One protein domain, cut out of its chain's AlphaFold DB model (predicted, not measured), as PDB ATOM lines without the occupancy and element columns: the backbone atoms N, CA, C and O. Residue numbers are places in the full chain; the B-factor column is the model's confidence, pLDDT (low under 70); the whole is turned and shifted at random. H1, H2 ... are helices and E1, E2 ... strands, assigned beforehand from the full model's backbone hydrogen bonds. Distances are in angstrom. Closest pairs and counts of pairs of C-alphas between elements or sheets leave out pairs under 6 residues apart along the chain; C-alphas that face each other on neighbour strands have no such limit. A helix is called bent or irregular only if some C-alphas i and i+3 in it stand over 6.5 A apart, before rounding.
ATOM      1  N   LYS A 461     -32.330 -23.959  47.473       60.28
ATOM      2  CA  LYS A 461     -31.928 -24.373  46.123       60.28
ATOM      3  C   LYS A 461     -32.058 -23.236  45.115       60.28
ATOM      4  O   LYS A 461     -31.149 -23.051  44.304       60.28
ATOM      5  N   GLY A 462     -33.134 -22.447  45.182       63.97
ATOM      6  CA  GLY A 462     -33.288 -21.230  44.381       63.97
ATOM      7  C   GLY A 462     -32.187 -20.208  44.671       63.97
ATOM      8  O   GLY A 462     -31.606 -19.634  43.744       63.97
ATOM      9  N   TYR A 463     -31.812 -20.061  45.945       63.03
ATOM     10  CA  TYR A 463     -30.696 -19.210  46.361       63.03
ATOM     11  C   TYR A 463     -29.343 -19.704  45.823       63.03
ATOM     12  O   TYR A 463     -28.615 -18.936  45.190       63.03
ATOM     13  N   ALA A 464     -29.018 -20.990  45.995       66.56
ATOM     14  CA  ALA A 464     -27.778 -21.587  45.492       66.56
ATOM     15  C   ALA A 464     -27.645 -21.466  43.967       66.56
ATOM     16  O   ALA A 464     -26.567 -21.177  43.441       66.56
ATOM     17  N   PHE A 465     -28.756 -21.612  43.246       75.75
ATOM     18  CA  PHE A 465     -28.774 -21.451  41.800       75.75
ATOM     19  C   PHE A 465     -28.636 -19.982  41.366       75.75
ATOM     20  O   PHE A 465     -27.928 -19.684  40.404       75.75
ATOM     21  N   GLY A 466     -29.200 -19.035  42.122       65.81
ATOM     22  CA  GLY A 466     -28.919 -17.606  41.949       65.81
ATOM     23  C   GLY A 466     -27.438 -17.260  42.158       65.81
ATOM     24  O   GLY A 466     -26.879 -16.443  41.423       65.81
ATOM     25  N   ARG A 467     -26.751 -17.927  43.095       66.94
ATOM     26  CA  ARG A 467     -25.304 -17.739  43.313       66.94
ATOM     27  C   ARG A 467     -24.456 -18.192  42.127       66.94
ATOM     28  O   ARG A 467     -23.456 -17.541  41.831       66.94
ATOM     29  N   LEU A 468     -24.864 -19.240  41.410       76.88
ATOM     30  CA  LEU A 468     -24.194 -19.662  40.176       76.88
ATOM     31  C   LEU A 468     -24.180 -18.537  39.126       76.88
ATOM     32  O   LEU A 468     -23.156 -18.302  38.483       76.88
ATOM     33  N   PHE A 469     -25.290 -17.807  38.983       72.56
ATOM     34  CA  PHE A 469     -25.389 -16.681  38.049       72.56
ATOM     35  C   PHE A 469     -24.420 -15.559  38.440       72.56
ATOM     36  O   PHE A 469     -23.704 -15.037  37.584       72.56
ATOM     37  N   ARG A 470     -24.315 -15.258  39.741       70.81
ATOM     38  CA  ARG A 470     -23.363 -14.264  40.268       70.81
ATOM     39  C   ARG A 470     -21.908 -14.681  40.058       70.81
ATOM     40  O   ARG A 470     -21.108 -13.862  39.620       70.81
ATOM     41  N   LEU A 471     -21.567 -15.956  40.273       65.88
ATOM     42  CA  LEU A 471     -20.225 -16.485  39.984       65.88
ATOM     43  C   LEU A 471     -19.845 -16.335  38.504       65.88
ATOM     44  O   LEU A 471     -18.672 -16.125  38.183       65.88
ATOM     45  N   LYS A 472     -20.837 -16.400  37.609       67.31
ATOM     46  CA  LYS A 472     -20.663 -16.199  36.168       67.31
ATOM     47  C   LYS A 472     -20.676 -14.726  35.732       67.31
ATOM     48  O   LYS A 472     -20.480 -14.449  34.552       67.31
ATOM     49  N   GLY A 473     -20.855 -13.794  36.668       60.62
ATOM     50  CA  GLY A 473     -20.874 -12.355  36.403       60.62
ATOM     51  C   GLY A 473     -22.205 -11.823  35.869       60.62
ATOM     52  O   GLY A 473     -22.234 -10.721  35.337       60.62
ATOM     53  N   LEU A 474     -23.298 -12.587  35.988       66.62
ATOM     54  CA  LEU A 474     -24.649 -12.117  35.672       66.62
ATOM     55  C   LEU A 474     -25.185 -11.389  36.903       66.62
ATOM     56  O   LEU A 474     -25.381 -12.025  37.941       66.62
ATOM     57  N   MET A 475     -25.393 -10.077  36.823       60.28
ATOM     58  CA  MET A 475     -25.654  -9.218  37.987       60.28
ATOM     59  C   MET A 475     -27.124  -8.821  38.126       60.28
ATOM     60  O   MET A 475     -27.602  -8.615  39.243       60.28
ATOM     61  N   TYR A 476     -27.860  -8.775  37.017       63.53
ATOM     62  CA  TYR A 476     -29.217  -8.227  36.950       63.53
ATOM     63  C   TYR A 476     -30.290  -9.294  36.738       63.53
ATOM     64  O   TYR A 476     -31.470  -9.063  37.004       63.53
ATOM     65  N   VAL A 477     -29.882 -10.480  36.289       68.50
ATOM     66  CA  VAL A 477     -30.779 -11.597  35.978       68.50
ATOM     67  C   VAL A 477     -30.762 -12.632  37.101       68.50
ATOM     68  O   VAL A 477     -29.711 -12.927  37.678       68.50
ATOM     69  N   GLU A 478     -31.931 -13.187  37.407       75.50
ATOM     70  CA  GLU A 478     -32.129 -14.303  38.336       75.50
ATOM     71  C   GLU A 478     -32.723 -15.525  37.613       75.50
ATOM     72  O   GLU A 478     -33.302 -15.392  36.529       75.50
ATOM     73  N   PRO A 479     -32.637 -16.733  38.202       77.75
ATOM     74  CA  PRO A 479     -33.190 -17.945  37.598       77.75
ATOM     75  C   PRO A 479     -34.658 -17.833  37.166       77.75
ATOM     76  O   PRO A 479     -35.006 -18.229  36.054       77.75
ATOM     77  N   GLY A 480     -35.510 -17.222  37.996       79.50
ATOM     78  CA  GLY A 480     -36.930 -17.029  37.681       79.50
ATOM     79  C   GLY A 480     -37.183 -16.091  36.492       79.50
ATOM     80  O   GLY A 480     -38.214 -16.193  35.825       79.50
ATOM     81  N   ASP A 481     -36.245 -15.199  36.180       80.38
ATOM     82  CA  ASP A 481     -36.328 -14.321  35.010       80.38
ATOM     83  C   ASP A 481     -36.001 -15.088  33.735       80.38
ATOM     84  O   ASP A 481     -36.699 -14.962  32.727       80.38
ATOM     85  N   VAL A 482     -34.983 -15.949  33.802       86.44
ATOM     86  CA  VAL A 482     -34.631 -16.859  32.711       86.44
ATOM     87  C   VAL A 482     -35.769 -17.834  32.434       86.44
ATOM     88  O   VAL A 482     -36.080 -18.078  31.273       86.44
ATOM     89  N   GLU A 483     -36.456 -18.345  33.455       84.81
ATOM     90  CA  GLU A 483     -37.631 -19.202  33.263       84.81
ATOM     91  C   GLU A 483     -38.760 -18.493  32.515       84.81
ATOM     92  O   GLU A 483     -39.328 -19.048  31.569       84.81
ATOM     93  N   LYS A 484     -39.064 -17.244  32.888       84.31
ATOM     94  CA  LYS A 484     -40.044 -16.414  32.171       84.31
ATOM     95  C   LYS A 484     -39.614 -16.194  30.720       84.31
ATOM     96  O   LYS A 484     -40.430 -16.331  29.811       84.31
ATOM     97  N   TYR A 485     -38.334 -15.918  30.494       90.12
ATOM     98  CA  TYR A 485     -37.771 -15.727  29.159       90.12
ATOM     99  C   TYR A 485     -37.819 -16.995  28.297       90.12
ATOM    100  O   TYR A 485     -38.225 -16.945  27.137       90.12
ATOM    101  N   LEU A 486     -37.507 -18.160  28.870       86.88
ATOM    102  CA  LEU A 486     -37.633 -19.459  28.202       86.88
ATOM    103  C   LEU A 486     -39.093 -19.793  27.864       86.88
ATOM    104  O   LEU A 486     -39.352 -20.427  26.841       86.88
ATOM    105  N   ARG A 487     -40.053 -19.296  28.654       90.62
ATOM    106  CA  ARG A 487     -41.497 -19.318  28.353       90.62
ATOM    107  C   ARG A 487     -41.936 -18.233  27.359       90.62
ATOM    108  O   ARG A 487     -43.130 -17.984  27.218       90.62
ATOM    109  N   LYS A 488     -40.990 -17.626  26.635       89.38
ATOM    110  CA  LYS A 488     -41.196 -16.598  25.603       89.38
ATOM    111  C   LYS A 488     -41.733 -15.259  26.122       89.38
ATOM    112  O   LYS A 488     -42.272 -14.482  25.334       89.38
ATOM    113  N   ALA A 489     -41.583 -14.950  27.413       86.50
ATOM    114  CA  ALA A 489     -41.837 -13.591  27.887       86.50
ATOM    115  C   ALA A 489     -40.800 -12.624  27.290       86.50
ATOM    116  O   ALA A 489     -39.614 -12.945  27.196       86.50
ATOM    117  N   GLN A 490     -41.248 -11.436  26.880       86.69
ATOM    118  CA  GLN A 490     -40.360 -10.447  26.270       86.69
ATOM    119  C   GLN A 490     -39.346  -9.918  27.303       86.69
ATOM    120  O   GLN A 490     -39.764  -9.552  28.405       86.69
ATOM    121  N   PRO A 491     -38.047  -9.798  26.968       81.38
ATOM    122  CA  PRO A 491     -37.031  -9.268  27.882       81.38
ATOM    123  C   PRO A 491     -37.413  -7.919  28.492       81.38
ATOM    124  O   PRO A 491     -37.312  -7.738  29.702       81.38
ATOM    125  N   ARG A 492     -37.976  -7.010  27.685       77.12
ATOM    126  CA  ARG A 492     -38.473  -5.706  28.147       77.12
ATOM    127  C   ARG A 492     -39.565  -5.821  29.213       77.12
ATOM    128  O   ARG A 492     -39.566  -5.047  30.167       77.12
ATOM    129  N   TYR A 493     -40.469  -6.792  29.084       75.81
ATOM    130  CA  TYR A 493     -41.508  -7.051  30.084       75.81
ATOM    131  C   TYR A 493     -40.899  -7.545  31.403       75.81
ATOM    132  O   TYR A 493     -41.236  -7.031  32.467       75.81
ATOM    133  N   ILE A 494     -39.950  -8.482  31.333       74.12
ATOM    134  CA  ILE A 494     -39.250  -9.020  32.511       74.12
ATOM    135  C   ILE A 494     -38.447  -7.913  33.214       74.12
ATOM    136  O   ILE A 494     -38.537  -7.770  34.430       74.12
ATOM    137  N   MET A 495     -37.734  -7.084  32.449       66.56
ATOM    138  CA  MET A 495     -36.956  -5.944  32.946       66.56
ATOM    139  C   MET A 495     -37.836  -4.920  33.670       66.56
ATOM    140  O   MET A 495     -37.494  -4.440  34.748       66.56
ATOM    141  N   THR A 496     -39.001  -4.617  33.088       65.69
ATOM    142  CA  THR A 496     -39.959  -3.651  33.645       65.69
ATOM    143  C   THR A 496     -40.577  -4.175  34.938       65.69
ATOM    144  O   THR A 496     -40.687  -3.426  35.903       65.69
ATOM    145  N   MET A 497     -40.918  -5.467  34.990       65.44
ATOM    146  CA  MET A 497     -41.423  -6.131  36.199       65.44
ATOM    147  C   MET A 497     -40.417  -6.116  37.356       65.44
ATOM    148  O   MET A 497     -40.829  -6.128  38.512       65.44
ATOM    149  N   LYS A 498     -39.112  -6.107  37.056       60.19
ATOM    150  CA  LYS A 498     -38.051  -6.030  38.069       60.19
ATOM    151  C   LYS A 498     -37.670  -4.604  38.470       60.19
ATOM    152  O   LYS A 498     -36.884  -4.471  39.398       60.19
ATOM    153  N   GLY A 499     -38.182  -3.579  37.784       52.75
ATOM    154  CA  GLY A 499     -37.712  -2.207  37.979       52.75
ATOM    155  C   GLY A 499     -36.214  -2.082  37.688       52.75
ATOM    156  O   GLY A 499     -35.474  -1.606  38.526       52.75
ATOM    157  N   LEU A 500     -35.750  -2.624  36.553       54.19
ATOM    158  CA  LEU A 500     -34.346  -2.546  36.114       54.19
ATOM    159  C   LEU A 500     -34.220  -1.681  34.860       54.19
ATOM    160  O   LEU A 500     -33.648  -2.100  33.851       54.19
ATOM    161  N   ARG A 501     -34.828  -0.492  34.879       52.06
ATOM    162  CA  ARG A 501     -34.848   0.391  33.699       52.06
ATOM    163  C   ARG A 501     -33.447   0.930  33.387       52.06
ATOM    164  O   ARG A 501     -33.106   1.087  32.216       52.06
ATOM    165  N   ASP A 502     -32.621   1.029  34.422       45.75
ATOM    166  CA  ASP A 502     -31.280   1.620  34.426       45.75
ATOM    167  C   ASP A 502     -30.173   0.648  33.988       45.75
ATOM    168  O   ASP A 502     -29.006   1.002  33.930       45.75
ATOM    169  N   VAL A 503     -30.493  -0.612  33.681       53.34
ATOM    170  CA  VAL A 503     -29.499  -1.573  33.158       53.34
ATOM    171  C   VAL A 503     -29.293  -1.376  31.650       53.34
ATOM    172  O   VAL A 503     -28.235  -1.700  31.102       53.34
ATOM    173  N   GLY A 504     -30.305  -0.818  30.978       55.47
ATOM    174  CA  GLY A 504     -30.418  -0.779  29.528       55.47
ATOM    175  C   GLY A 504     -30.870  -2.129  28.964       55.47
ATOM    176  O   GLY A 504     -30.310  -3.182  29.282       55.47
ATOM    177  N   LEU A 505     -31.872  -2.099  28.076       66.38
ATOM    178  CA  LEU A 505     -32.436  -3.307  27.462       66.38
ATOM    179  C   LEU A 505     -31.369  -4.208  26.802       66.38
ATOM    180  O   LEU A 505     -31.421  -5.408  27.053       66.38
ATOM    181  N   PRO A 506     -30.365  -3.692  26.059       68.00
ATOM    182  CA  PRO A 506     -29.345  -4.542  25.436       68.00
ATOM    183  C   PRO A 506     -28.460  -5.300  26.437       68.00
ATOM    184  O   PRO A 506     -28.126  -6.463  26.214       68.00
ATOM    185  N   ASN A 507     -28.084  -4.669  27.554       65.50
ATOM    186  CA  ASN A 507     -27.269  -5.314  28.588       65.50
ATOM    187  C   ASN A 507     -28.084  -6.358  29.348       65.50
ATOM    188  O   ASN A 507     -27.607  -7.469  29.577       65.50
ATOM    189  N   PHE A 508     -29.330  -6.022  29.687       74.25
ATOM    190  CA  PHE A 508     -30.244  -6.949  30.337       74.25
ATOM    191  C   PHE A 508     -30.561  -8.148  29.435       74.25
ATOM    192  O   PHE A 508     -30.511  -9.284  29.894       74.25
ATOM    193  N   GLU A 509     -30.802  -7.927  28.138       81.56
ATOM    194  CA  GLU A 509     -30.991  -8.983  27.136       81.56
ATOM    195  C   GLU A 509     -29.759  -9.873  26.990       81.56
ATOM    196  O   GLU A 509     -29.895 -11.096  26.939       81.56
ATOM    197  N   ARG A 510     -28.557  -9.285  26.971       82.06
ATOM    198  CA  ARG A 510     -27.298 -10.034  26.949       82.06
ATOM    199  C   ARG A 510     -27.166 -10.930  28.178       82.06
ATOM    200  O   ARG A 510     -26.865 -12.112  28.023       82.06
ATOM    201  N   GLU A 511     -27.408 -10.404  29.378       80.19
ATOM    202  CA  GLU A 511     -27.367 -11.209  30.603       80.19
ATOM    203  C   GLU A 511     -28.476 -12.264  30.652       80.19
ATOM    204  O   GLU A 511     -28.243 -13.364  31.140       80.19
ATOM    205  N   LEU A 512     -29.663 -11.980  30.115       86.44
ATOM    206  CA  LEU A 512     -30.765 -12.944  30.026       86.44
ATOM    207  C   LEU A 512     -30.440 -14.082  29.073       86.44
ATOM    208  O   LEU A 512     -30.735 -15.245  29.351       86.44
ATOM    209  N   TYR A 513     -29.820 -13.748  27.947       90.00
ATOM    210  CA  TYR A 513     -29.379 -14.717  26.966       90.00
ATOM    211  C   TYR A 513     -28.258 -15.597  27.525       90.00
ATOM    212  O   TYR A 513     -28.365 -16.824  27.470       90.00
ATOM    213  N   GLU A 514     -27.236 -15.003  28.141       85.44
ATOM    214  CA  GLU A 514     -26.168 -15.749  28.813       85.44
ATOM    215  C   GLU A 514     -26.698 -16.572  29.997       85.44
ATOM    216  O   GLU A 514     -26.394 -17.761  30.113       85.44
ATOM    217  N   GLY A 515     -27.600 -16.011  30.802       87.62
ATOM    218  CA  GLY A 515     -28.318 -16.726  31.857       87.62
ATOM    219  C   GLY A 515     -29.118 -17.910  31.321       87.62
ATOM    220  O   GLY A 515     -29.109 -18.978  31.926       87.62
ATOM    221  N   SER A 516     -29.738 -17.787  30.144       91.25
ATOM    222  CA  SER A 516     -30.448 -18.895  29.494       91.25
ATOM    223  C   SER A 516     -29.521 -20.026  29.047       91.25
ATOM    224  O   SER A 516     -29.907 -21.195  29.119       91.25
ATOM    225  N   ARG A 517     -28.290 -19.708  28.630       91.19
ATOM    226  CA  ARG A 517     -27.269 -20.704  28.275       91.19
ATOM    227  C   ARG A 517     -26.775 -21.443  29.510       91.19
ATOM    228  O   ARG A 517     -26.772 -22.671  29.503       91.19
ATOM    229  N   VAL A 518     -26.450 -20.708  30.577       89.06
ATOM    230  CA  VAL A 518     -26.065 -21.283  31.877       89.06
ATOM    231  C   VAL A 518     -27.188 -22.164  32.422       89.06
ATOM    232  O   VAL A 518     -26.929 -23.298  32.813       89.06
ATOM    233  N   TYR A 519     -28.438 -21.693  32.372       91.38
ATOM    234  CA  TYR A 519     -29.612 -22.445  32.814       91.38
ATOM    235  C   TYR A 519     -29.756 -23.760  32.042       91.38
ATOM    236  O   TYR A 519     -29.808 -24.828  32.645       91.38
ATOM    237  N   ARG A 520     -29.758 -23.721  30.704       90.81
ATOM    238  CA  ARG A 520     -29.890 -24.937  29.880       90.81
ATOM    239  C   ARG A 520     -28.741 -25.914  30.097       90.81
ATOM    240  O   ARG A 520     -28.989 -27.109  30.223       90.81
ATOM    241  N   ALA A 521     -27.508 -25.417  30.150       89.94
ATOM    242  CA  ALA A 521     -26.337 -26.254  30.357       89.94
ATOM    243  C   ALA A 521     -26.348 -26.900  31.752       89.94
ATOM    244  O   ALA A 521     -26.069 -28.087  31.859       89.94
ATOM    245  N   PHE A 522     -26.758 -26.167  32.792       91.62
ATOM    246  CA  PHE A 522     -26.894 -26.709  34.144       91.62
ATOM    247  C   PHE A 522     -27.985 -27.781  34.224       91.62
ATOM    248  O   PHE A 522     -27.752 -28.861  34.758       91.62
ATOM    249  N   PHE A 523     -29.167 -27.527  33.657       88.94
ATOM    250  CA  PHE A 523     -30.261 -28.501  33.670       88.94
ATOM    251  C   PHE A 523     -30.025 -29.710  32.753       88.94
ATOM    252  O   PHE A 523     -30.678 -30.731  32.956       88.94
ATOM    253  N   GLY A 524     -29.079 -29.633  31.813       87.50
ATOM    254  CA  GLY A 524     -28.622 -30.770  31.009       87.50
ATOM    255  C   GLY A 524     -27.678 -31.739  31.736       87.50
ATOM    256  O   GLY A 524     -27.399 -32.808  31.206       87.50
ATOM    257  N   LEU A 525     -27.194 -31.393  32.935       91.88
ATOM    258  CA  LEU A 525     -26.319 -32.256  33.737       91.88
ATOM    259  C   LEU A 525     -27.102 -33.387  34.438       91.88
ATOM    260  O   LEU A 525     -28.288 -33.209  34.742       91.88
ATOM    261  N   PRO A 526     -26.438 -34.508  34.797       93.31
ATOM    262  CA  PRO A 526     -27.036 -35.566  35.611       93.31
ATOM    263  C   PRO A 526     -27.590 -35.042  36.944       93.31
ATOM    264  O   PRO A 526     -26.988 -34.181  37.587       93.31
ATOM    265  N   GLU A 527     -28.726 -35.579  37.395       90.81
ATOM    266  CA  GLU A 527     -29.450 -35.057  38.564       90.81
ATOM    267  C   GLU A 527     -28.610 -35.056  39.846       90.81
ATOM    268  O   GLU A 527     -28.546 -34.039  40.539       90.81
ATOM    269  N   GLN A 528     -27.910 -36.161  40.108       90.31
ATOM    270  CA  GLN A 528     -27.011 -36.301  41.251       90.31
ATOM    271  C   GLN A 528     -25.869 -35.274  41.207       90.31
ATOM    272  O   GLN A 528     -25.546 -34.657  42.217       90.31
ATOM    273  N   PHE A 529     -25.316 -35.018  40.021       91.88
ATOM    274  CA  PHE A 529     -24.238 -34.050  39.829       91.88
ATOM    275  C   PHE A 529     -24.697 -32.607  40.097       91.88
ATOM    276  O   PHE A 529     -24.005 -31.836  40.762       91.88
ATOM    277  N   ARG A 530     -25.909 -32.245  39.650       92.69
ATOM    278  CA  ARG A 530     -26.517 -30.935  39.954       92.69
ATOM    279  C   ARG A 530     -26.748 -30.745  41.449       92.69
ATOM    280  O   ARG A 530     -26.523 -29.648  41.955       92.69
ATOM    281  N   ALA A 531     -27.210 -31.788  42.139       90.31
ATOM    282  CA  ALA A 531     -27.493 -31.731  43.569       90.31
ATOM    283  C   ALA A 531     -26.229 -31.424  44.386       90.31
ATOM    284  O   ALA A 531     -26.269 -30.543  45.245       90.31
ATOM    285  N   GLU A 532     -25.105 -32.071  44.065       91.81
ATOM    286  CA  GLU A 532     -23.822 -31.811  44.732       91.81
ATOM    287  C   GLU A 532     -23.311 -30.388  44.474       91.81
ATOM    288  O   GLU A 532     -22.879 -29.708  45.406       91.81
ATOM    289  N   ILE A 533     -23.432 -29.879  43.241       90.31
ATOM    290  CA  ILE A 533     -23.057 -28.491  42.927       90.31
ATOM    291  C   ILE A 533     -23.916 -27.493  43.715       90.31
ATOM    292  O   ILE A 533     -23.373 -26.543  44.274       90.31
ATOM    293  N   LEU A 534     -25.238 -27.684  43.791       85.75
ATOM    294  CA  LEU A 534     -26.109 -26.775  44.549       85.75
ATOM    295  C   LEU A 534     -25.782 -26.805  46.040       85.75
ATOM    296  O   LEU A 534     -25.604 -25.746  46.632       85.75
ATOM    297  N   LYS A 535     -25.616 -27.995  46.622       84.94
ATOM    298  CA  LYS A 535     -25.226 -28.171  48.028       84.94
ATOM    299  C   LYS A 535     -23.888 -27.497  48.341       84.94
ATOM    300  O   LYS A 535     -23.726 -26.874  49.386       84.94
ATOM    301  N   PHE A 536     -22.927 -27.583  47.425       82.94
ATOM    302  CA  PHE A 536     -21.668 -26.853  47.527       82.94
ATOM    303  C   PHE A 536     -21.895 -25.334  47.493       82.94
ATOM    304  O   PHE A 536     -21.435 -24.623  48.385       82.94
ATOM    305  N   LEU A 537     -22.659 -24.831  46.521       75.50
ATOM    306  CA  LEU A 537     -22.949 -23.404  46.367       75.50
ATOM    307  C   LEU A 537     -23.804 -22.810  47.495       75.50
ATOM    308  O   LEU A 537     -23.795 -21.594  47.660       75.50
ATOM    309  N   GLU A 538     -24.506 -23.607  48.300       73.44
ATOM    310  CA  GLU A 538     -25.181 -23.117  49.511       73.44
ATOM    311  C   GLU A 538     -24.172 -22.574  50.537       73.44
ATOM    312  O   GLU A 538     -24.429 -21.542  51.153       73.44
ATOM    313  N   ARG A 539     -22.988 -23.196  50.653       66.81
ATOM    314  CA  ARG A 539     -22.007 -22.905  51.716       66.81
ATOM    315  C   ARG A 539     -20.627 -22.423  51.253       66.81
ATOM    316  O   ARG A 539     -19.829 -21.984  52.077       66.81
ATOM    317  N   ALA A 540     -20.327 -22.497  49.957       64.50
ATOM    318  CA  ALA A 540     -18.991 -22.219  49.431       64.50
ATOM    319  C   ALA A 540     -18.788 -20.769  48.979       64.50
ATOM    320  O   ALA A 540     -19.670 -20.165  48.372       64.50
ATOM    321  N   VAL A 541     -17.591 -20.224  49.181       66.06
ATOM    322  CA  VAL A 541     -17.089 -19.000  48.545       66.06
ATOM    323  C   VAL A 541     -16.056 -19.404  47.499       66.06
ATOM    324  O   VAL A 541     -14.977 -19.877  47.844       66.06
ATOM    325  N   VAL A 542     -16.372 -19.221  46.215       68.12
ATOM    326  CA  VAL A 542     -15.480 -19.625  45.116       68.12
ATOM    327  C   VAL A 542     -14.696 -18.417  44.604       68.12
ATOM    328  O   VAL A 542     -15.265 -17.500  44.011       68.12
ATOM    329  N   LYS A 543     -13.379 -18.411  44.817       66.31
ATOM    330  CA  LYS A 543     -12.465 -17.364  44.349       66.31
ATOM    331  C   LYS A 543     -11.929 -17.704  42.959       66.31
ATOM    332  O   LYS A 543     -11.530 -18.835  42.701       66.31
ATOM    333  N   GLY A 544     -11.897 -16.712  42.066       58.06
ATOM    334  CA  GLY A 544     -11.280 -16.830  40.737       58.06
ATOM    335  C   GLY A 544     -12.145 -17.477  39.643       58.06
ATOM    336  O   GLY A 544     -11.764 -17.469  38.471       58.06
ATOM    337  N   PHE A 545     -13.340 -17.972  39.977       77.06
ATOM    338  CA  PHE A 545     -14.203 -18.685  39.027       77.06
ATOM    339  C   PHE A 545     -14.628 -17.838  37.823       77.06
ATOM    340  O   PHE A 545     -14.619 -18.331  36.697       77.06
ATOM    341  N   THR A 546     -14.950 -16.558  38.022       70.94
ATOM    342  CA  THR A 546     -15.375 -15.671  36.929       70.94
ATOM    343  C   THR A 546     -14.313 -15.591  35.832       70.94
ATOM    344  O   THR A 546     -14.645 -15.779  34.664       70.94
ATOM    345  N   LYS A 547     -13.030 -15.434  36.202       73.69
ATOM    346  CA  LYS A 547     -11.911 -15.415  35.246       73.69
ATOM    347  C   LYS A 547     -11.795 -16.751  34.513       73.69
ATOM    348  O   LYS A 547     -11.830 -16.772  33.288       73.69
ATOM    349  N   VAL A 548     -11.713 -17.863  35.248       77.81
ATOM    350  CA  VAL A 548     -11.507 -19.202  34.665       77.81
ATOM    351  C   VAL A 548     -12.655 -19.599  33.743       77.81
ATOM    352  O   VAL A 548     -12.444 -20.095  32.638       77.81
ATOM    353  N   SER A 549     -13.886 -19.329  34.163       81.31
ATOM    354  CA  SER A 549     -15.080 -19.733  33.435       81.31
ATOM    355  C   SER A 549     -15.206 -19.078  32.054       81.31
ATOM    356  O   SER A 549     -15.926 -19.605  31.213       81.31
ATOM    357  N   ASN A 550     -14.548 -17.944  31.794       82.25
ATOM    358  CA  ASN A 550     -14.580 -17.288  30.483       82.25
ATOM    359  C   ASN A 550     -13.775 -18.040  29.415       82.25
ATOM    360  O   ASN A 550     -14.025 -17.846  28.230       82.25
ATOM    361  N   PHE A 551     -12.863 -18.921  29.830       82.44
ATOM    362  CA  PHE A 551     -12.028 -19.724  28.936       82.44
ATOM    363  C   PHE A 551     -12.504 -21.178  28.792       82.44
ATOM    364  O   PHE A 551     -12.018 -21.909  27.930       82.44
ATOM    365  N   LEU A 552     -13.440 -21.624  29.633       88.06
ATOM    366  CA  LEU A 552     -13.933 -23.001  29.643       88.06
ATOM    367  C   LEU A 552     -15.303 -23.126  28.972       88.06
ATOM    368  O   LEU A 552     -16.144 -22.231  29.075       88.06
ATOM    369  N   THR A 553     -15.568 -24.277  28.351       90.38
ATOM    370  CA  THR A 553     -16.924 -24.634  27.894       90.38
ATOM    371  C   THR A 553     -17.880 -24.739  29.089       90.38
ATOM    372  O   THR A 553     -17.446 -25.051  30.195       90.38
ATOM    373  N   TYR A 554     -19.188 -24.503  28.902       90.31
ATOM    374  CA  TYR A 554     -20.148 -24.588  30.020       90.31
ATOM    375  C   TYR A 554     -20.113 -25.954  30.716       90.31
ATOM    376  O   TYR A 554     -20.173 -26.022  31.938       90.31
ATOM    377  N   GLU A 555     -19.946 -27.037  29.957       90.62
ATOM    378  CA  GLU A 555     -19.783 -28.376  30.521       90.62
ATOM    379  C   GLU A 555     -18.557 -28.462  31.442       90.62
ATOM    380  O   GLU A 555     -18.671 -28.895  32.589       90.62
ATOM    381  N   ASN A 556     -17.401 -27.984  30.979       92.88
ATOM    382  CA  ASN A 556     -16.162 -28.020  31.749       92.88
ATOM    383  C   ASN A 556     -16.193 -27.074  32.958       92.88
ATOM    384  O   ASN A 556     -15.618 -27.397  33.995       92.88
ATOM    385  N   GLN A 557     -16.916 -25.952  32.873       92.81
ATOM    386  CA  GLN A 557     -17.187 -25.082  34.024       92.81
ATOM    387  C   GLN A 557     -17.916 -25.850  35.135       92.81
ATOM    388  O   GLN A 557     -17.545 -25.746  36.304       92.81
ATOM    389  N   PHE A 558     -18.929 -26.646  34.782       94.25
ATOM    390  CA  PHE A 558     -19.662 -27.454  35.755       94.25
ATOM    391  C   PHE A 558     -18.866 -28.656  36.252       94.25
ATOM    392  O   PHE A 558     -18.951 -28.968  37.436       94.25
ATOM    393  N   LYS A 559     -18.047 -29.291  35.404       94.00
ATOM    394  CA  LYS A 559     -17.107 -30.334  35.847       94.00
ATOM    395  C   LYS A 559     -16.119 -29.793  36.880       94.00
ATOM    396  O   LYS A 559     -15.927 -30.423  37.914       94.00
ATOM    397  N   LEU A 560     -15.585 -28.590  36.659       92.56
ATOM    398  CA  LEU A 560     -14.714 -27.905  37.615       92.56
ATOM    399  C   LEU A 560     -15.429 -27.622  38.948       92.56
ATOM    400  O   LEU A 560     -14.880 -27.907  40.009       92.56
ATOM    401  N   LEU A 561     -16.664 -27.108  38.911       92.06
ATOM    402  CA  LEU A 561     -17.468 -26.913  40.127       92.06
ATOM    403  C   LEU A 561     -17.790 -28.235  40.832       92.06
ATOM    404  O   LEU A 561     -17.791 -28.274  42.056       92.06
ATOM    405  N   GLY A 562     -18.032 -29.312  40.083       92.44
ATOM    406  CA  GLY A 562     -18.260 -30.644  40.636       92.44
ATOM    407  C   GLY A 562     -17.033 -31.211  41.347       92.44
ATOM    408  O   GLY A 562     -17.172 -31.746  42.442       92.44
ATOM    409  N   LEU A 563     -15.829 -31.028  40.790       92.94
ATOM    410  CA  LEU A 563     -14.576 -31.413  41.454       92.94
ATOM    411  C   LEU A 563     -14.434 -30.714  42.814       92.94
ATOM    412  O   LEU A 563     -14.147 -31.361  43.820       92.94
ATOM    413  N   LEU A 564     -14.702 -29.406  42.860       90.44
ATOM    414  CA  LEU A 564     -14.690 -28.631  44.103       90.44
ATOM    415  C   LEU A 564     -15.802 -29.063  45.070       90.44
ATOM    416  O   LEU A 564     -15.571 -29.142  46.276       90.44
ATOM    417  N   ALA A 565     -16.995 -29.368  44.554       90.25
ATOM    418  CA  ALA A 565     -18.126 -29.822  45.355       90.25
ATOM    419  C   ALA A 565     -17.802 -31.133  46.078       90.25
ATOM    420  O   ALA A 565     -17.956 -31.207  47.300       90.25
ATOM    421  N   ILE A 566     -17.265 -32.119  45.355       91.88
ATOM    422  CA  ILE A 566     -16.865 -33.410  45.920       91.88
ATOM    423  C   ILE A 566     -15.691 -33.248  46.884       91.88
ATOM    424  O   ILE A 566     -15.745 -33.789  47.989       91.88
ATOM    425  N   ALA A 567     -14.686 -32.433  46.552       87.75
ATOM    426  CA  ALA A 567     -13.599 -32.113  47.478       87.75
ATOM    427  C   ALA A 567     -14.120 -31.500  48.792       87.75
ATOM    428  O   ALA A 567     -13.666 -31.871  49.873       87.75
ATOM    429  N   SER A 568     -15.139 -30.637  48.719       83.62
ATOM    430  CA  SER A 568     -15.725 -29.985  49.895       83.62
ATOM    431  C   SER A 568     -16.436 -30.936  50.851       83.62
ATOM    432  O   SER A 568     -16.608 -30.600  52.022       83.62
ATOM    433  N   THR A 569     -16.858 -32.119  50.394       85.12
ATOM    434  CA  THR A 569     -17.495 -33.116  51.273       85.12
ATOM    435  C   THR A 569     -16.545 -33.629  52.352       85.12
ATOM    436  O   THR A 569     -17.005 -34.066  53.402       85.12
ATOM    437  N   LYS A 570     -15.230 -33.507  52.128       82.12
ATOM    438  CA  LYS A 570     -14.179 -33.866  53.087       82.12
ATOM    439  C   LYS A 570     -13.950 -32.795  54.165       82.12
ATOM    440  O   LYS A 570     -13.199 -33.048  55.097       82.12
ATOM    441  N   ILE A 571     -14.582 -31.621  54.047       76.75
ATOM    442  CA  ILE A 571     -14.482 -30.519  55.013       76.75
ATOM    443  C   ILE A 571     -15.698 -30.525  55.941       76.75
ATOM    444  O   ILE A 571     -16.834 -30.280  55.509       76.75
ATOM    445  N   ASP A 572     -15.436 -30.721  57.233       71.69
ATOM    446  CA  ASP A 572     -16.432 -30.685  58.306       71.69
ATOM    447  C   ASP A 572     -16.626 -29.251  58.838       71.69
ATOM    448  O   ASP A 572     -16.254 -28.898  59.953       71.69
ATOM    449  N   SER A 573     -17.142 -28.367  57.977       66.81
ATOM    450  CA  SER A 573     -17.445 -26.969  58.310       66.81
ATOM    451  C   SER A 573     -18.760 -26.514  57.674       66.81
ATOM    452  O   SER A 573     -19.156 -26.964  56.590       66.81
ATOM    453  N   GLN A 574     -19.433 -25.569  58.339       60.09
ATOM    454  CA  GLN A 574     -20.652 -24.925  57.840       60.09
ATOM    455  C   GLN A 574     -20.410 -24.040  56.608       60.09
ATOM    456  O   GLN A 574     -21.364 -23.713  55.910       60.09
ATOM    457  N   TRP A 575     -19.160 -23.676  56.315       59.84
ATOM    458  CA  TRP A 575     -18.765 -22.893  55.144       59.84
ATOM    459  C   TRP A 575     -17.420 -23.374  54.598       59.84
ATOM    460  O   TRP A 575     -16.616 -23.937  55.342       59.84
ATOM    461  N   CYS A 576     -17.175 -23.162  53.302       68.44
ATOM    462  CA  CYS A 576     -15.893 -23.475  52.667       68.44
ATOM    463  C   CYS A 576     -15.434 -22.387  51.689       68.44
ATOM    464  O   CYS A 576     -16.245 -21.671  51.109       68.44
ATOM    465  N   ILE A 577     -14.125 -22.253  51.499       67.00
ATOM    466  CA  ILE A 577     -13.503 -21.420  50.469       67.00
ATOM    467  C   ILE A 577     -12.935 -22.361  49.414       67.00
ATOM    468  O   ILE A 577     -12.141 -23.234  49.730       67.00
ATOM    469  N   ALA A 578     -13.306 -22.164  48.154       73.12
ATOM    470  CA  ALA A 578     -12.680 -22.844  47.031       73.12
ATOM    471  C   ALA A 578     -11.832 -21.844  46.246       73.12
ATOM    472  O   ALA A 578     -12.347 -20.859  45.713       73.12
ATOM    473  N   ASN A 579     -10.530 -22.081  46.193       73.94
ATOM    474  CA  ASN A 579      -9.551 -21.172  45.631       73.94
ATOM    475  C   ASN A 579      -8.985 -21.732  44.322       73.94
ATOM    476  O   ASN A 579      -8.319 -22.766  44.296       73.94
ATOM    477  N   LEU A 580      -9.255 -21.020  43.226       73.69
ATOM    478  CA  LEU A 580      -8.754 -21.336  41.888       73.69
ATOM    479  C   LEU A 580      -7.522 -20.495  41.513       73.69
ATOM    480  O   LEU A 580      -7.253 -20.313  40.329       73.69
ATOM    481  N   GLY A 581      -6.798 -19.922  42.481       73.81
ATOM    482  CA  GLY A 581      -5.709 -18.966  42.245       73.81
ATOM    483  C   GLY A 581      -4.604 -19.484  41.318       73.81
ATOM    484  O   GLY A 581      -4.242 -18.792  40.365       73.81
ATOM    485  N   SER A 582      -4.136 -20.718  41.534       76.44
ATOM    486  CA  SER A 582      -3.128 -21.377  40.682       76.44
ATOM    487  C   SER A 582      -3.614 -21.522  39.231       76.44
ATOM    488  O   SER A 582      -2.936 -21.117  38.281       76.44
ATOM    489  N   VAL A 583      -4.862 -21.970  39.055       78.75
ATOM    490  CA  VAL A 583      -5.510 -22.056  37.739       78.75
ATOM    491  C   VAL A 583      -5.657 -20.665  37.110       78.75
ATOM    492  O   VAL A 583      -5.307 -20.470  35.953       78.75
ATOM    493  N   CYS A 584      -6.097 -19.654  37.866       73.56
ATOM    494  CA  CYS A 584      -6.271 -18.277  37.382       73.56
ATOM    495  C   CYS A 584      -4.973 -17.635  36.884       73.56
ATOM    496  O   CYS A 584      -5.017 -16.810  35.964       73.56
ATOM    497  N   GLY A 585      -3.842 -17.971  37.510       72.81
ATOM    498  CA  GLY A 585      -2.523 -17.458  37.148       72.81
ATOM    499  C   GLY A 585      -2.034 -17.953  35.785       72.81
ATOM    500  O   GLY A 585      -1.251 -17.263  35.138       72.81
ATOM    501  N   SER A 586      -2.525 -19.110  35.330       71.19
ATOM    502  CA  SER A 586      -2.067 -19.767  34.101       71.19
ATOM    503  C   SER A 586      -3.154 -19.983  33.039       71.19
ATOM    504  O   SER A 586      -2.808 -20.288  31.899       71.19
ATOM    505  N   ILE A 587      -4.440 -19.762  33.363       76.81
ATOM    506  CA  ILE A 587      -5.589 -20.101  32.500       76.81
ATOM    507  C   ILE A 587      -5.509 -19.488  31.099       76.81
ATOM    508  O   ILE A 587      -5.858 -20.150  30.127       76.81
ATOM    509  N   ASP A 588      -4.964 -18.275  30.980       69.06
ATOM    510  CA  ASP A 588      -4.812 -17.564  29.703       69.06
ATOM    511  C   ASP A 588      -3.906 -18.332  28.706       69.06
ATOM    512  O   ASP A 588      -3.910 -18.044  27.512       69.06
ATOM    513  N   ILE A 589      -3.122 -19.306  29.193       64.00
ATOM    514  CA  ILE A 589      -2.188 -20.142  28.420       64.00
ATOM    515  C   ILE A 589      -2.591 -21.630  28.466       64.00
ATOM    516  O   ILE A 589      -2.286 -22.377  27.540       64.00
ATOM    517  N   THR A 590      -3.270 -22.078  29.527       70.69
ATOM    518  CA  THR A 590      -3.525 -23.506  29.801       70.69
ATOM    519  C   THR A 590      -4.958 -23.957  29.496       70.69
ATOM    520  O   THR A 590      -5.249 -25.153  29.584       70.69
ATOM    521  N   TYR A 591      -5.858 -23.045  29.106       80.62
ATOM    522  CA  TYR A 591      -7.288 -23.340  28.957       80.62
ATOM    523  C   TYR A 591      -7.623 -24.460  27.964       80.62
ATOM    524  O   TYR A 591      -8.573 -25.199  28.211       80.62
ATOM    525  N   GLU A 592      -6.888 -24.625  26.861       73.06
ATOM    526  CA  GLU A 592      -7.172 -25.699  25.893       73.06
ATOM    527  C   GLU A 592      -6.823 -27.080  26.441       73.06
ATOM    528  O   GLU A 592      -7.599 -28.020  26.272       73.06
ATOM    529  N   CYS A 593      -5.708 -27.183  27.167       75.44
ATOM    530  CA  CYS A 593      -5.327 -28.398  27.879       75.44
ATOM    531  C   CYS A 593      -6.380 -28.746  28.936       75.44
ATOM    532  O   CYS A 593      -6.937 -29.843  28.927       75.44
ATOM    533  N   ILE A 594      -6.747 -27.769  29.772       84.50
ATOM    534  CA  ILE A 594      -7.783 -27.944  30.796       84.50
ATOM    535  C   ILE A 594      -9.123 -28.338  30.159       84.50
ATOM    536  O   ILE A 594      -9.791 -29.243  30.654       84.50
ATOM    537  N   ASN A 595      -9.517 -27.708  29.048       85.69
ATOM    538  CA  ASN A 595     -10.752 -28.052  28.351       85.69
ATOM    539  C   ASN A 595     -10.719 -29.471  27.781       85.69
ATOM    540  O   ASN A 595     -11.724 -30.168  27.880       85.69
ATOM    541  N   LYS A 596      -9.600 -29.900  27.191       83.12
ATOM    542  CA  LYS A 596      -9.442 -31.242  26.619       83.12
ATOM    543  C   LYS A 596      -9.506 -32.321  27.699       83.12
ATOM    544  O   LYS A 596     -10.241 -33.294  27.542       83.12
ATOM    545  N   GLU A 597      -8.787 -32.127  28.799       84.62
ATOM    546  CA  GLU A 597      -8.758 -33.078  29.913       84.62
ATOM    547  C   GLU A 597     -10.114 -33.161  30.622       84.62
ATOM    548  O   GLU A 597     -10.648 -34.254  30.801       84.62
ATOM    549  N   LEU A 598     -10.738 -32.021  30.946       88.50
ATOM    550  CA  LEU A 598     -12.072 -32.010  31.557       88.50
ATOM    551  C   LEU A 598     -13.154 -32.552  30.615       88.50
ATOM    552  O   LEU A 598     -14.087 -33.207  31.077       88.50
ATOM    553  N   LEU A 599     -13.040 -32.337  29.301       87.94
ATOM    554  CA  LEU A 599     -13.996 -32.877  28.331       87.94
ATOM    555  C   LEU A 599     -13.970 -34.412  28.334       87.94
ATOM    556  O   LEU A 599     -15.029 -35.036  28.366       87.94
ATOM    557  N   ASN A 600     -12.776 -35.008  28.386       84.62
ATOM    558  CA  ASN A 600     -12.578 -36.460  28.408       84.62
ATOM    559  C   ASN A 600     -12.858 -37.106  29.777       84.62
ATOM    560  O   ASN A 600     -12.904 -38.332  29.886       84.62
ATOM    561  N   PHE A 601     -13.054 -36.305  30.824       90.44
ATOM    562  CA  PHE A 601     -13.348 -36.790  32.166       90.44
ATOM    563  C   PHE A 601     -14.863 -36.934  32.379       90.44
ATOM    564  O   PHE A 601     -15.629 -35.990  32.157       90.44
ATOM    565  N   SER A 602     -15.327 -38.119  32.785       92.25
ATOM    566  CA  SER A 602     -16.760 -38.392  32.967       92.25
ATOM    567  C   SER A 602     -17.283 -37.899  34.321       92.25
ATOM    568  O   SER A 602     -16.539 -37.806  35.297       92.25
ATOM    569  N   TYR A 603     -18.587 -37.611  34.400       92.25
ATOM    570  CA  TYR A 603     -19.224 -37.164  35.645       92.25
ATOM    571  C   TYR A 603     -19.137 -38.212  36.763       92.25
ATOM    572  O   TYR A 603     -18.906 -37.845  37.911       92.25
ATOM    573  N   ASP A 604     -19.254 -39.502  36.434       90.62
ATOM    574  CA  ASP A 604     -19.189 -40.593  37.420       90.62
ATOM    575  C   ASP A 604     -17.825 -40.664  38.113       90.62
ATOM    576  O   ASP A 604     -17.757 -40.899  39.317       90.62
ATOM    577  N   ARG A 605     -16.742 -40.386  37.373       91.62
ATOM    578  CA  ARG A 605     -15.388 -40.310  37.937       91.62
ATOM    579  C   ARG A 605     -15.219 -39.116  38.872       91.62
ATOM    580  O   ARG A 605     -14.569 -39.222  39.903       91.62
ATOM    581  N   ILE A 606     -15.845 -37.982  38.555       92.00
ATOM    582  CA  ILE A 606     -15.859 -36.830  39.467       92.00
ATOM    583  C   ILE A 606     -16.609 -37.191  40.751       92.00
ATOM    584  O   ILE A 606     -16.117 -36.925  41.844       92.00
ATOM    585  N   LEU A 607     -17.778 -37.828  40.630       90.31
ATOM    586  CA  LEU A 607     -18.595 -38.245  41.772       90.31
ATOM    587  C   LEU A 607     -17.905 -39.305  42.647       90.31
ATOM    588  O   LEU A 607     -18.122 -39.303  43.857       90.31
ATOM    589  N   SER A 608     -17.054 -40.168  42.078       88.62
ATOM    590  CA  SER A 608     -16.228 -41.115  42.846       88.62
ATOM    591  C   SER A 608     -15.056 -40.455  43.580       88.62
ATOM    592  O   SER A 608     -14.409 -41.106  44.399       88.62
ATOM    593  N   GLY A 609     -14.796 -39.170  43.321       84.44
ATOM    594  CA  GLY A 609     -13.688 -38.421  43.905       84.44
ATOM    595  C   GLY A 609     -12.365 -38.562  43.150       84.44
ATOM    596  O   GLY A 609     -11.332 -38.186  43.708       84.44
ATOM    597  N   ASP A 610     -12.380 -39.072  41.911       88.56
ATOM    598  CA  ASP A 610     -11.201 -39.057  41.043       88.56
ATOM    599  C   ASP A 610     -10.906 -37.623  40.574       88.56
ATOM    600  O   ASP A 610     -11.808 -36.815  40.336       88.56
ATOM    601  N   LEU A 611      -9.625 -37.339  40.344       86.19
ATOM    602  CA  LEU A 611      -9.142 -36.058  39.839       86.19
ATOM    603  C   LEU A 611      -8.397 -36.273  38.506       86.19
ATOM    604  O   LEU A 611      -7.656 -37.254  38.386       86.19
ATOM    605  N   PRO A 612      -8.566 -35.402  37.490       85.00
ATOM    606  CA  PRO A 612      -7.710 -35.417  36.305       85.00
ATOM    607  C   PRO A 612      -6.236 -35.254  36.696       85.00
ATOM    608  O   PRO A 612      -5.930 -34.484  37.601       85.00
ATOM    609  N   SER A 613      -5.319 -35.921  35.989       78.75
ATOM    610  CA  SER A 613      -3.880 -35.931  36.320       78.75
ATOM    611  C   SER A 613      -3.225 -34.548  36.308       78.75
ATOM    612  O   SER A 613      -2.232 -34.331  36.990       78.75
ATOM    613  N   ILE A 614      -3.801 -33.607  35.559       78.69
ATOM    614  CA  ILE A 614      -3.353 -32.212  35.482       78.69
ATOM    615  C   ILE A 614      -3.699 -31.375  36.723       78.69
ATOM    616  O   ILE A 614      -3.295 -30.216  36.799       78.69
ATOM    617  N   PHE A 615      -4.483 -31.907  37.663       84.69
ATOM    618  CA  PHE A 615      -4.888 -31.199  38.871       84.69
ATOM    619  C   PHE A 615      -4.385 -31.913  40.128       84.69
ATOM    620  O   PHE A 615      -4.380 -33.141  40.199       84.69
ATOM    621  N   SER A 616      -4.035 -31.134  41.150       84.62
ATOM    622  CA  SER A 616      -3.949 -31.581  42.544       84.62
ATOM    623  C   SER A 616      -4.899 -30.761  43.414       84.62
ATOM    624  O   SER A 616      -5.266 -29.632  43.089       84.62
ATOM    625  N   LEU A 617      -5.347 -31.366  44.511       84.38
ATOM    626  CA  LEU A 617      -6.199 -30.723  45.503       84.38
ATOM    627  C   LEU A 617      -5.469 -30.702  46.838       84.38
ATOM    628  O   LEU A 617      -5.175 -31.764  47.389       84.38
ATOM    629  N   GLU A 618      -5.240 -29.506  47.365       82.94
ATOM    630  CA  GLU A 618      -4.747 -29.309  48.724       82.94
ATOM    631  C   GLU A 618      -5.909 -28.915  49.639       82.94
ATOM    632  O   GLU A 618      -6.688 -27.999  49.346       82.94
ATOM    633  N   LEU A 619      -6.044 -29.647  50.745       79.50
ATOM    634  CA  LEU A 619      -7.002 -29.385  51.816       79.50
ATOM    635  C   LEU A 619      -6.206 -28.933  53.039       79.50
ATOM    636  O   LEU A 619      -5.314 -29.653  53.484       79.50
ATOM    637  N   PHE A 620      -6.518 -27.759  53.581       72.00
ATOM    638  CA  PHE A 620      -5.829 -27.248  54.766       72.00
ATOM    639  C   PHE A 620      -6.447 -27.851  56.033       72.00
ATOM    640  O   PHE A 620      -7.630 -27.652  56.291       72.00
ATOM    641  N   GLU A 621      -5.652 -28.575  56.828       51.88
ATOM    642  CA  GLU A 621      -6.131 -29.318  58.011       51.88
ATOM    643  C   GLU A 621      -6.787 -28.419  59.084       51.88
ATOM    644  O   GLU A 621      -7.703 -28.865  59.769       51.88
ATOM    645  N   ASP A 622      -6.394 -27.140  59.165       52.34
ATOM    646  CA  ASP A 622      -6.885 -26.161  60.155       52.34
ATOM    647  C   ASP A 622      -7.871 -25.115  59.585       52.34
ATOM    648  O   ASP A 622      -8.275 -24.185  60.289       52.34
ATOM    649  N   GLY A 623      -8.261 -25.214  58.306       57.81
ATOM    650  CA  GLY A 623      -9.027 -24.164  57.628       57.81
ATOM    651  C   GLY A 623     -10.069 -24.689  56.637       57.81
ATOM    652  O   GLY A 623      -9.886 -25.732  56.022       57.81
ATOM    653  N   PRO A 624     -11.167 -23.953  56.397       67.50
ATOM    654  CA  PRO A 624     -12.222 -24.379  55.481       67.50
ATOM    655  C   PRO A 624     -11.851 -24.167  53.997       67.50
ATOM    656  O   PRO A 624     -12.739 -23.937  53.177       67.50
ATOM    657  N   GLU A 625     -10.563 -24.185  53.634       75.38
ATOM    658  CA  GLU A 625     -10.062 -23.838  52.298       75.38
ATOM    659  C   GLU A 625      -9.666 -25.073  51.469       75.38
ATOM    660  O   GLU A 625      -8.964 -25.970  51.931       75.38
ATOM    661  N   ILE A 626     -10.122 -25.078  50.216       83.56
ATOM    662  CA  ILE A 626      -9.792 -26.036  49.161       83.56
ATOM    663  C   ILE A 626      -9.003 -25.272  48.106       83.56
ATOM    664  O   ILE A 626      -9.541 -24.335  47.504       83.56
ATOM    665  N   VAL A 627      -7.770 -25.682  47.834       82.31
ATOM    666  CA  VAL A 627      -6.974 -25.123  46.739       82.31
ATOM    667  C   VAL A 627      -6.898 -26.149  45.619       82.31
ATOM    668  O   VAL A 627      -6.466 -27.280  45.827       82.31
ATOM    669  N   LEU A 628      -7.347 -25.753  44.427       84.75
ATOM    670  CA  LEU A 628      -7.147 -26.540  43.213       84.75
ATOM    671  C   LEU A 628      -5.898 -26.024  42.503       84.75
ATOM    672  O   LEU A 628      -5.874 -24.896  41.995       84.75
ATOM    673  N   GLU A 629      -4.873 -26.858  42.456       82.06
ATOM    674  CA  GLU A 629      -3.619 -26.567  41.783       82.06
ATOM    675  C   GLU A 629      -3.583 -27.209  40.402       82.06
ATOM    676  O   GLU A 629      -4.060 -28.326  40.203       82.06
ATOM    677  N   PHE A 630      -3.023 -26.484  39.437       79.44
ATOM    678  CA  PHE A 630      -2.789 -26.989  38.091       79.44
ATOM    679  C   PHE A 630      -1.322 -27.404  37.948       79.44
ATOM    680  O   PHE A 630      -0.434 -26.554  38.024       79.44
ATOM    681  N   ASN A 631      -1.093 -28.692  37.689       72.44
ATOM    682  CA  ASN A 631       0.221 -29.305  37.515       72.44
ATOM    683  C   ASN A 631       0.410 -29.721  36.052       72.44
ATOM    684  O   ASN A 631       0.026 -30.826  35.663       72.44
TER     685      ASN A 631
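What this domain is: This is residues 461 to 631 of the 817 residues of an uncharacterized protein of Desulfobacteraceae bacterium (UniProt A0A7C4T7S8). Two unequal lobes make up this model: a larger one in which helix H7 runs over one face of a small sheet, E1, E2, E4 and E3, with H5, H8b and H9 packed on H7, and a smaller one in which H2 and H3 pack on the long helix H4. H4 reaches from the smaller lobe to the first residues of H7, and H1 sits between the lobes, touching H2 and H5. The 171 printed residues hold nine named helices and four named strands, in the order H1 H2 H3 H4 H5 E1 H6 H7 E2 H8 H9 E3 E4, and the class is mixed, helices and strands. The sheet runs E1 E2 E4 E3 and is mixed, with parallel and antiparallel neighbours. The whole is compact, with a radius of gyration of the C-alphas of 16.7 A and spans of 49 by 35 by 28 A.

Where its parts are: H1, residues 461 to 471, begins at C-alpha 461 (-31.928, -24.373, 46.123) and is 15.4 A long. H2 is residues 479 to 486, H3 residues 491 to 497, and H4 residues 505 to 523, 26.0 A long. H5, residues 527 to 539, is 19.4 A long and is followed directly by strand E1, residues 540 to 543. H6 is residues 545 to 549; H7, residues 554 to 568, is 21.1 A long and begins at C-alpha 554 (-20.148, -24.588, 30.020). E2 is residues 576 to 579. H8, residues 581 to 600, was assigned as one helix by its hydrogen bonds but is bent: C-alphas 589 and 592 are 7.9 A apart. Its arms are H8a, residues 581 to 589, itself irregular with C-alphas 585 and 588 7.8 A apart, and H8b, residues 592 to 600. H9 is residues 603 to 607, E3 residues 615 to 619, and E4, residues 625 to 630, is 16.3 A long and ends at C-alpha 630 (-2.789, -26.989, 38.091).

How they stand to each other: H7 is the hub, touching four helices. It touches H5 at a steep tilt of 63 degrees, the closest C-alphas, of Phe 536 and Ala 565, being 5.1 A apart. It touches H9 at Leu 563 and Ile 606, 5.9 A between C-alphas. With residues 555 to 560 alone it touches H8b, about perpendicular at 75 degrees, closest at the C-alphas of Asn 556 and Leu 598, 5.7 A. H5 and H7 on one face of the sheet make two layers, helices over a sheet. H7 has a height over the sheet of 9.8 A and lies over E2 and, only just, with 3 C-alphas, over E4; it runs slantwise to the strands, at 42 degrees to E2 on the local plane. E1, H6 and H7, and E2 form a strand-helix-strand unit, two parallel neighbour strands with helices between, and its crossover is left-handed. E1 and E2 are parallel, with N 541 and O 576 2.8 A apart; E2 and E4 are parallel, with N 626 and O 577 2.8 A apart. E3 and E4 form an antiparallel hairpin, with N 629 and O 616 2.9 A apart. H8a stands at the sheet's level and touches H6, closest at the C-alphas of Val 548 and Cys 584, 6.0 A. H4 touches H7 with residues 518 to 522 alone, closest at the C-alphas of Ala 521 and Tyr 554, 6.4 A. H2 touches H4, about perpendicular at 81 degrees, closest at the C-alphas of Val 482 and Ser 516, 5.7 A. H3 touches H4 too, closest at the C-alphas of Pro 491 and Glu 509, 6.1 A; H2 and H3 form a helical hairpin. H1 touches H5, about perpendicular at 75 degrees, closest at the C-alphas of Ala 464 and Glu 538, 5.0 A, and only grazes the sheet with residues 464 to 471. H3 and H7 are apart. Every O i to N i+4 pair is within hydrogen-bond range in H2, H3, H4, H6, H7, H8b and H9; the counts are 6 of 7 in H1, 8 of 9 in H5 and 2 of 5 in H8a, where 4 of 6 O i to N i+3 pairs are within range.

The domain as a whole: The C-alphas farthest apart are those of Gln 490 and Glu 621, at 50.4 A. The printed part has no cut, and no link is long. Mean pLDDT of the printed part is 78.5; 43 residues are under 70, among them 495 to 507 and 471 to 477.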